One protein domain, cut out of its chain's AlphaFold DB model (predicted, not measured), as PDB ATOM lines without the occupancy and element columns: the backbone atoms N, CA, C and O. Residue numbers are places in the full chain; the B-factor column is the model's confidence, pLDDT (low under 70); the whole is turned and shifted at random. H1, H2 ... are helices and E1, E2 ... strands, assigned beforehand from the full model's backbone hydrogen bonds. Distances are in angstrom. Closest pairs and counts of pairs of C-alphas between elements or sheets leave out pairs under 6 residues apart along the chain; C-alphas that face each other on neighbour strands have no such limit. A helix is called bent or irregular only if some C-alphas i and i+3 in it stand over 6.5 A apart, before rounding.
ATOM      1  N   LEU A 257     180.412 120.097 115.963       67.19
ATOM      2  CA  LEU A 257     180.273 120.281 117.425       67.19
ATOM      3  C   LEU A 257     180.942 121.554 117.972       67.19
ATOM      4  O   LEU A 257     180.527 122.088 118.998       67.19
ATOM      5  N   LYS A 258     181.959 122.078 117.281       75.56
ATOM      6  CA  LYS A 258     182.661 123.303 117.698       75.56
ATOM      7  C   LYS A 258     181.795 124.562 117.581       75.56
ATOM      8  O   LYS A 258     182.062 125.532 118.281       75.56
ATOM      9  N   VAL A 259     180.763 124.554 116.731       79.44
ATOM     10  CA  VAL A 259     179.915 125.732 116.474       79.44
ATOM     11  C   VAL A 259     179.076 126.093 117.701       79.44
ATOM     12  O   VAL A 259     179.007 127.265 118.062       79.44
ATOM     13  N   GLN A 260     178.499 125.102 118.386       82.38
ATOM     14  CA  GLN A 260     177.677 125.349 119.577       82.38
ATOM     15  C   GLN A 260     178.474 126.037 120.689       82.38
ATOM     16  O   GLN A 260     177.988 126.974 121.313       82.38
ATOM     17  N   GLN A 261     179.722 125.609 120.899       83.69
ATOM     18  CA  GLN A 261     180.601 126.179 121.924       83.69
ATOM     19  C   GLN A 261     180.976 127.638 121.633       83.69
ATOM     20  O   GLN A 261     181.214 128.405 122.560       83.69
ATOM     21  N   GLN A 262     181.040 128.022 120.357       88.00
ATOM     22  CA  GLN A 262     181.404 129.378 119.948       88.00
ATOM     23  C   GLN A 262     180.233 130.363 120.028       88.00
ATOM     24  O   GLN A 262     180.466 131.554 120.217       88.00
ATOM     25  N   PHE A 263     178.988 129.888 119.896       88.94
ATOM     26  CA  PHE A 263     177.794 130.738 119.824       88.94
ATOM     27  C   PHE A 263     176.649 130.262 120.744       88.94
ATOM     28  O   PHE A 263     175.528 130.082 120.263       88.94
ATOM     29  N   PRO A 264     176.885 130.075 122.058       88.31
ATOM     30  CA  PRO A 264     175.927 129.435 122.969       88.31
ATOM     31  C   PRO A 264     174.614 130.216 123.165       88.31
ATOM     32  O   PRO A 264     173.587 129.615 123.465       88.31
ATOM     33  N   ASP A 265     174.615 131.537 122.962       89.25
ATOM     34  CA  ASP A 265     173.410 132.368 123.116       89.25
ATOM     35  C   ASP A 265     172.457 132.277 121.911       89.25
ATOM     36  O   ASP A 265     171.247 132.502 122.035       89.25
ATOM     37  N   TYR A 266     173.000 131.936 120.736       89.56
ATOM     38  CA  TYR A 266     172.276 131.872 119.462       89.56
ATOM     39  C   TYR A 266     171.951 130.440 119.049       89.56
ATOM     40  O   TYR A 266     170.891 130.187 118.475       89.56
ATOM     41  N   VAL A 267     172.856 129.505 119.332       90.12
ATOM     42  CA  VAL A 267     172.719 128.090 119.002       90.12
ATOM     43  C   VAL A 267     172.208 127.358 120.232       90.12
ATOM     44  O   VAL A 267     172.920 127.208 121.220       90.12
ATOM     45  N   LYS A 268     170.963 126.888 120.156       89.88
ATOM     46  CA  LYS A 268     170.343 126.089 121.214       89.88
ATOM     47  C   LYS A 268     170.982 124.704 121.279       89.88
ATOM     48  O   LYS A 268     171.299 124.227 122.364       89.88
ATOM     49  N   GLU A 269     171.171 124.070 120.124       90.06
ATOM     50  CA  GLU A 269     171.702 122.711 120.037       90.06
ATOM     51  C   GLU A 269     172.364 122.460 118.678       90.06
ATOM     52  O   GLU A 269     171.856 122.882 117.638       90.06
ATOM     53  N   VAL A 270     173.481 121.732 118.682       87.81
ATOM     54  CA  VAL A 270     173.994 121.028 117.503       87.81
ATOM     55  C   VAL A 270     173.855 119.538 117.758       87.81
ATOM     56  O   VAL A 270     174.437 119.009 118.703       87.81
ATOM     57  N   ARG A 271     173.114 118.855 116.889       88.50
ATOM     58  CA  ARG A 271     172.881 117.410 116.982       88.50
ATOM     59  C   ARG A 271     173.106 116.744 115.639       88.50
ATOM     60  O   ARG A 271     172.960 117.367 114.590       88.50
ATOM     61  N   GLY A 272     173.477 115.472 115.669       85.25
ATOM     62  CA  GLY A 272     173.744 114.707 114.461       85.25
ATOM     63  C   GLY A 272     174.659 113.512 114.683       85.25
ATOM     64  O   GLY A 272     175.272 113.360 115.738       85.25
ATOM     65  N   ARG A 273     174.766 112.668 113.657       83.56
ATOM     66  CA  ARG A 273     175.775 111.602 113.561       83.56
ATOM     67  C   ARG A 273     176.475 111.712 112.209       83.56
ATOM     68  O   ARG A 273     175.831 111.982 111.197       83.56
ATOM     69  N   GLY A 274     177.794 111.527 112.178       85.19
ATOM     70  CA  GLY A 274     178.596 111.667 110.954       85.19
ATOM     71  C   GLY A 274     178.402 113.028 110.272       85.19
ATOM     72  O   GLY A 274     178.585 114.077 110.899       85.19
ATOM     73  N   LEU A 275     177.998 113.005 108.998       85.31
ATOM     74  CA  LEU A 275     177.674 114.182 108.181       85.31
ATOM     75  C   LEU A 275     176.159 114.424 108.072       85.31
ATOM     76  O   LEU A 275     175.704 115.063 107.119       85.31
ATOM     77  N   PHE A 276     175.379 113.893 109.012       87.12
ATOM     78  CA  PHE A 276     173.959 114.183 109.154       87.12
ATOM     79  C   PHE A 276     173.741 114.984 110.425       87.12
ATOM     80  O   PHE A 276     173.625 114.416 111.507       87.12
ATOM     81  N   ASN A 277     173.777 116.307 110.292       87.75
ATOM     82  CA  ASN A 277     173.761 117.222 111.422       87.75
ATOM     83  C   ASN A 277     172.726 118.314 111.195       87.75
ATOM     84  O   ASN A 277     172.459 118.687 110.056       87.75
ATOM     85  N   ALA A 278     172.203 118.841 112.291       89.69
ATOM     86  CA  ALA A 278     171.342 120.002 112.319       89.69
ATOM     87  C   ALA A 278     171.830 120.984 113.384       89.69
ATOM     88  O   ALA A 278     172.366 120.590 114.425       89.69
ATOM     89  N   VAL A 279     171.618 122.268 113.112       90.06
ATOM     90  CA  VAL A 279     171.810 123.352 114.074       90.06
ATOM     91  C   VAL A 279     170.439 123.921 114.400       90.06
ATOM     92  O   VAL A 279     169.769 124.461 113.520       90.06
ATOM     93  N   GLU A 280     170.017 123.789 115.654       91.12
ATOM     94  CA  GLU A 280     168.814 124.436 116.163       91.12
ATOM     95  C   GLU A 280     169.183 125.747 116.845       91.12
ATOM     96  O   GLU A 280     170.046 125.804 117.727       91.12
ATOM     97  N   PHE A 281     168.499 126.810 116.449       91.06
ATOM     98  CA  PHE A 281     168.737 128.139 116.971       91.06
ATOM     99  C   PHE A 281     167.736 128.530 118.061       91.06
ATOM    100  O   PHE A 281     166.587 128.084 118.093       91.06
ATOM    101  N   ASN A 282     168.170 129.409 118.961       88.44
ATOM    102  CA  ASN A 282     167.323 129.962 120.006       88.44
ATOM    103  C   ASN A 282     166.369 131.011 119.417       88.44
ATOM    104  O   ASN A 282     166.764 132.145 119.138       88.44
ATOM    105  N   SER A 283     165.094 130.643 119.266       84.12
ATOM    106  CA  SER A 283     164.063 131.516 118.693       84.12
ATOM    107  C   SER A 283     163.854 132.813 119.472       84.12
ATOM    108  O   SER A 283     163.558 133.839 118.866       84.12
ATOM    109  N   LYS A 284     164.043 132.811 120.799       85.75
ATOM    110  CA  LYS A 284     163.903 134.026 121.617       85.75
ATOM    111  C   LYS A 284     165.031 135.012 121.346       85.75
ATOM    112  O   LYS A 284     164.767 136.201 121.220       85.75
ATOM    113  N   THR A 285     166.263 134.514 121.249       84.81
ATOM    114  CA  THR A 285     167.437 135.352 120.974       84.81
ATOM    115  C   THR A 285     167.437 135.864 119.536       84.81
ATOM    116  O   THR A 285     167.849 136.993 119.289       84.81
ATOM    117  N   LEU A 286     166.988 135.043 118.582       83.94
ATOM    118  CA  LEU A 286     167.032 135.391 117.163       83.94
ATOM    119  C   LEU A 286     165.822 136.165 116.655       83.94
ATOM    120  O   LEU A 286     165.948 136.813 115.622       83.94
ATOM    121  N   SER A 287     164.676 136.126 117.336       83.25
ATOM    122  CA  SER A 287     163.459 136.791 116.863       83.25
ATOM    123  C   SER A 287     163.717 138.263 116.481       83.25
ATOM    124  O   SER A 287     164.267 139.010 117.293       83.25
ATOM    125  N   PRO A 288     163.291 138.716 115.283       87.25
ATOM    126  CA  PRO A 288     162.382 138.043 114.341       87.25
ATOM    127  C   PRO A 288     163.066 137.183 113.254       87.25
ATOM    128  O   PRO A 288     162.408 136.796 112.295       87.25
ATOM    129  N   ILE A 289     164.367 136.909 113.359       89.62
ATOM    130  CA  ILE A 289     165.150 136.158 112.364       89.62
ATOM    131  C   ILE A 289     164.770 134.673 112.402       89.62
ATOM    132  O   ILE A 289     164.864 134.020 113.444       89.62
ATOM    133  N   SER A 290     164.393 134.132 111.244       90.88
ATOM    134  CA  SER A 290     164.069 132.716 111.045       90.88
ATOM    135  C   SER A 290     165.266 131.899 110.534       90.88
ATOM    136  O   SER A 290     166.253 132.439 110.021       90.88
ATOM    137  N   ALA A 291     165.164 130.566 110.585       90.44
ATOM    138  CA  ALA A 291     166.118 129.665 109.930       90.44
ATOM    139  C   ALA A 291     166.229 129.923 108.414       90.44
ATOM    140  O   ALA A 291     167.308 129.776 107.831       90.44
ATOM    141  N   TYR A 292     165.138 130.357 107.773       91.50
ATOM    142  CA  TYR A 292     165.138 130.743 106.363       91.50
ATOM    143  C   TYR A 292     166.028 131.969 106.105       91.50
ATOM    144  O   TYR A 292     166.847 131.948 105.183       91.50
ATOM    145  N   ASP A 293     165.952 132.994 106.959       92.69
ATOM    146  CA  ASP A 293     166.802 134.188 106.857       92.69
ATOM    147  C   ASP A 293     168.289 133.839 107.019       92.69
ATOM    148  O   ASP A 293     169.144 134.339 106.281       92.69
ATOM    149  N   ILE A 294     168.604 132.916 107.934       91.81
ATOM    150  CA  ILE A 294     169.962 132.379 108.095       91.81
ATOM    151  C   ILE A 294     170.418 131.678 106.811       91.81
ATOM    152  O   ILE A 294     171.532 131.925 106.345       91.81
ATOM    153  N   CYS A 295     169.569 130.854 106.193       93.06
ATOM    154  CA  CYS A 295     169.900 130.174 104.938       93.06
ATOM    155  C   CYS A 295     170.164 131.164 103.791       93.06
ATOM    156  O   CYS A 295     171.080 130.948 102.995       93.06
ATOM    157  N   LEU A 296     169.442 132.289 103.729       94.56
ATOM    158  CA  LEU A 296     169.739 133.366 102.776       94.56
ATOM    159  C   LEU A 296     171.123 133.986 103.031       94.56
ATOM    160  O   LEU A 296     171.874 134.227 102.084       94.56
ATOM    161  N   LYS A 297     171.507 134.181 104.297       94.94
ATOM    162  CA  LYS A 297     172.846 134.677 104.666       94.94
ATOM    163  C   LYS A 297     173.968 133.673 104.430       94.94
ATOM    164  O   LYS A 297     175.086 134.093 104.114       94.94
ATOM    165  N   LEU A 298     173.696 132.378 104.550       93.06
ATOM    166  CA  LEU A 298     174.614 131.313 104.146       93.06
ATOM    167  C   LEU A 298     174.800 131.311 102.624       93.06
ATOM    168  O   LEU A 298     175.938 131.286 102.156       93.06
ATOM    169  N   LYS A 299     173.711 131.464 101.857       95.69
ATOM    170  CA  LYS A 299     173.754 131.568 100.391       95.69
ATOM    171  C   LYS A 299     174.619 132.740  99.930       95.69
ATOM    172  O   LYS A 299     175.445 132.560  99.040       95.69
ATOM    173  N   GLU A 300     174.475 133.915 100.547       96.62
ATOM    174  CA  GLU A 300     175.331 135.088 100.275       96.62
ATOM    175  C   GLU A 300     176.830 134.794 100.496       96.62
ATOM    176  O   GLU A 300     177.682 135.428  99.880       96.62
ATOM    177  N   ARG A 301     177.157 133.814 101.347       95.19
ATOM    178  CA  ARG A 301     178.522 133.363 101.662       95.19
ATOM    179  C   ARG A 301     178.946 132.108 100.887       95.19
ATOM    180  O   ARG A 301     179.992 131.540 101.182       95.19
ATOM    181  N   GLY A 302     178.151 131.667  99.911       93.81
ATOM    182  CA  GLY A 302     178.453 130.495  99.087       93.81
ATOM    183  C   GLY A 302     178.140 129.145  99.742       93.81
ATOM    184  O   GLY A 302     178.592 128.118  99.244       93.81
ATOM    185  N   VAL A 303     177.365 129.122 100.831       92.25
ATOM    186  CA  VAL A 303     176.915 127.894 101.502       92.25
ATOM    187  C   VAL A 303     175.426 127.692 101.238       92.25
ATOM    188  O   VAL A 303     174.604 128.533 101.593       92.25
ATOM    189  N   LEU A 304     175.063 126.570 100.618       89.69
ATOM    190  CA  LEU A 304     173.665 126.184 100.442       89.69
ATOM    191  C   LEU A 304     173.257 125.249 101.582       89.69
ATOM    192  O   LEU A 304     173.869 124.201 101.765       89.69
ATOM    193  N   ALA A 305     172.222 125.642 102.316       89.81
ATOM    194  CA  ALA A 305     171.607 124.878 103.393       89.81
ATOM    195  C   ALA A 305     170.084 124.987 103.276       89.81
ATOM    196  O   ALA A 305     169.576 125.884 102.588       89.81
ATOM    197  N   LYS A 306     169.354 124.075 103.921       87.06
ATOM    198  CA  LYS A 306     167.888 124.068 103.891       87.06
ATOM    199  C   LYS A 306     167.352 124.230 105.316       87.06
ATOM    200  O   LYS A 306     167.815 123.524 106.212       87.06
ATOM    201  N   PRO A 307     166.365 125.111 105.540       87.00
ATOM    202  CA  PRO A 307     165.678 125.147 106.817       87.00
ATOM    203  C   PRO A 307     164.752 123.932 106.959       87.00
ATOM    204  O   PRO A 307     164.086 123.518 106.003       87.00
ATOM    205  N   THR A 308     164.683 123.405 108.173       82.31
ATOM    206  CA  THR A 308     163.698 122.418 108.608       82.31
ATOM    207  C   THR A 308     162.940 123.030 109.777       82.31
ATOM    208  O   THR A 308     163.538 123.362 110.792       82.31
ATOM    209  N   HIS A 309     161.630 123.236 109.641       81.06
ATOM    210  CA  HIS A 309     160.870 124.090 110.567       81.06
ATOM    211  C   HIS A 309     161.470 125.517 110.688       81.06
ATOM    212  O   HIS A 309     162.390 125.895 109.959       81.06
ATOM    213  N   ASP A 310     160.932 126.344 111.587       82.44
ATOM    214  CA  ASP A 310     161.295 127.770 111.663       82.44
ATOM    215  C   ASP A 310     162.667 128.039 112.302       82.44
ATOM    216  O   ASP A 310     163.216 129.134 112.153       82.44
ATOM    217  N   THR A 311     163.233 127.064 113.020       86.50
ATOM    218  CA  THR A 311     164.401 127.266 113.898       86.50
ATOM    219  C   THR A 311     165.581 126.341 113.619       86.50
ATOM    220  O   THR A 311     166.602 126.478 114.293       86.50
ATOM    221  N   ILE A 312     165.485 125.410 112.663       87.75
ATOM    222  CA  ILE A 312     166.527 124.401 112.424       87.75
ATOM    223  C   ILE A 312     167.080 124.548 111.007       87.75
ATOM    224  O   ILE A 312     166.334 124.749 110.050       87.75
ATOM    225  N   VAL A 313     168.398 124.431 110.867       86.31
ATOM    226  CA  VAL A 313     169.096 124.371 109.576       86.31
ATOM    227  C   VAL A 313     169.850 123.047 109.479       86.31
ATOM    228  O   VAL A 313     170.572 122.687 110.413       86.31
ATOM    229  N   GLY A 314     169.671 122.341 108.360       79.06
ATOM    230  CA  GLY A 314     170.382 121.107 108.003       79.06
ATOM    231  C   GLY A 314     171.203 121.227 106.725       79.06
ATOM    232  O   GLY A 314     171.002 122.202 105.958       79.06
TER     233      GLY A 314
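What this domain is: This is residues 257 to 314 of the 314 residues of the protein "Ornithine aminotransferase" of Hevea brasiliensis (UniProt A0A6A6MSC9). A hairpin of two strands, E1 and E2, has the short helix H1 over E1, while the last stretch of the chain folds back beside E2 and pairs with it briefly at residues 312 to 313. The longest helix, H3, lies off on the E2 side of the hairpin, away from E1 and H1, and the small helix H2 sits just past the end of E2, where the chain turns off toward H3. The printed part has 58 residues, with three named helices and two named strands in the order H1, E1, E2, H2, H3; the sheet, E1 - E2, is antiparallel and the class is mixed, helices and strands. The whole is compact, with a radius of gyration of the C-alphas of 10.9 A, and its C-alphas span 28 by 25 by 20 A.

How they stand to each other: H1, residues 257 to 262, comes before E1, residues 267 to 273, and the two have 8 pairs of C-alphas within 8 A, the closest being those of Gln 260 and Val 267, 5.7 A apart. E1 and E2, residues 276 to 281, form a hairpin, antiparallel at 170 degrees between their directions. N 271 and O 278, 3.1 A apart, and N 278 and O 271, 2.8 A apart, are within hydrogen-bond range. H1 and E2 are near each other, with 6 pairs of C-alphas within 10 A. H2, residues 283 to 286, is near E1, with 5 such pairs. H3, residues 291 to 300, comes closest to E2 at the C-alphas of Phe 281 and Ala 291, 7.7 A apart, and is apart from E1, H1 and H2. Residues 312 to 313 pair antiparallel with residues 279 to 280 of E2 and with residues 307 to 308. Every O i to N i+4 pair of H3 is within hydrogen-bond range, against 1 of 2 in H1; H2 is too short for such a pair.

Where its parts are: H1 begins at C-alpha 257, at (180.273, 120.281, 117.425), and measures 9.5 A from first to last C-alpha. It is neither bent nor irregular, but only just: C-alphas 257 and 260 are 6.1 A apart. E1 measures 17.6 A, E2 16.8 A and H2 5.1 A. H3 measures 14.4 A and ends at C-alpha 300, at (175.331, 135.088, 100.275).

The domain as a whole: The two C-alphas farthest apart are those of Gly 274 and Pro 288, at 31.1 A. The printed part has no cut, and the four links between the named elements are tight. Residues 301 to 314, ending at the chain's last residue, hold no named element. The mean pLDDT of the printed part is 87.7, and residue 257 alone is under 70.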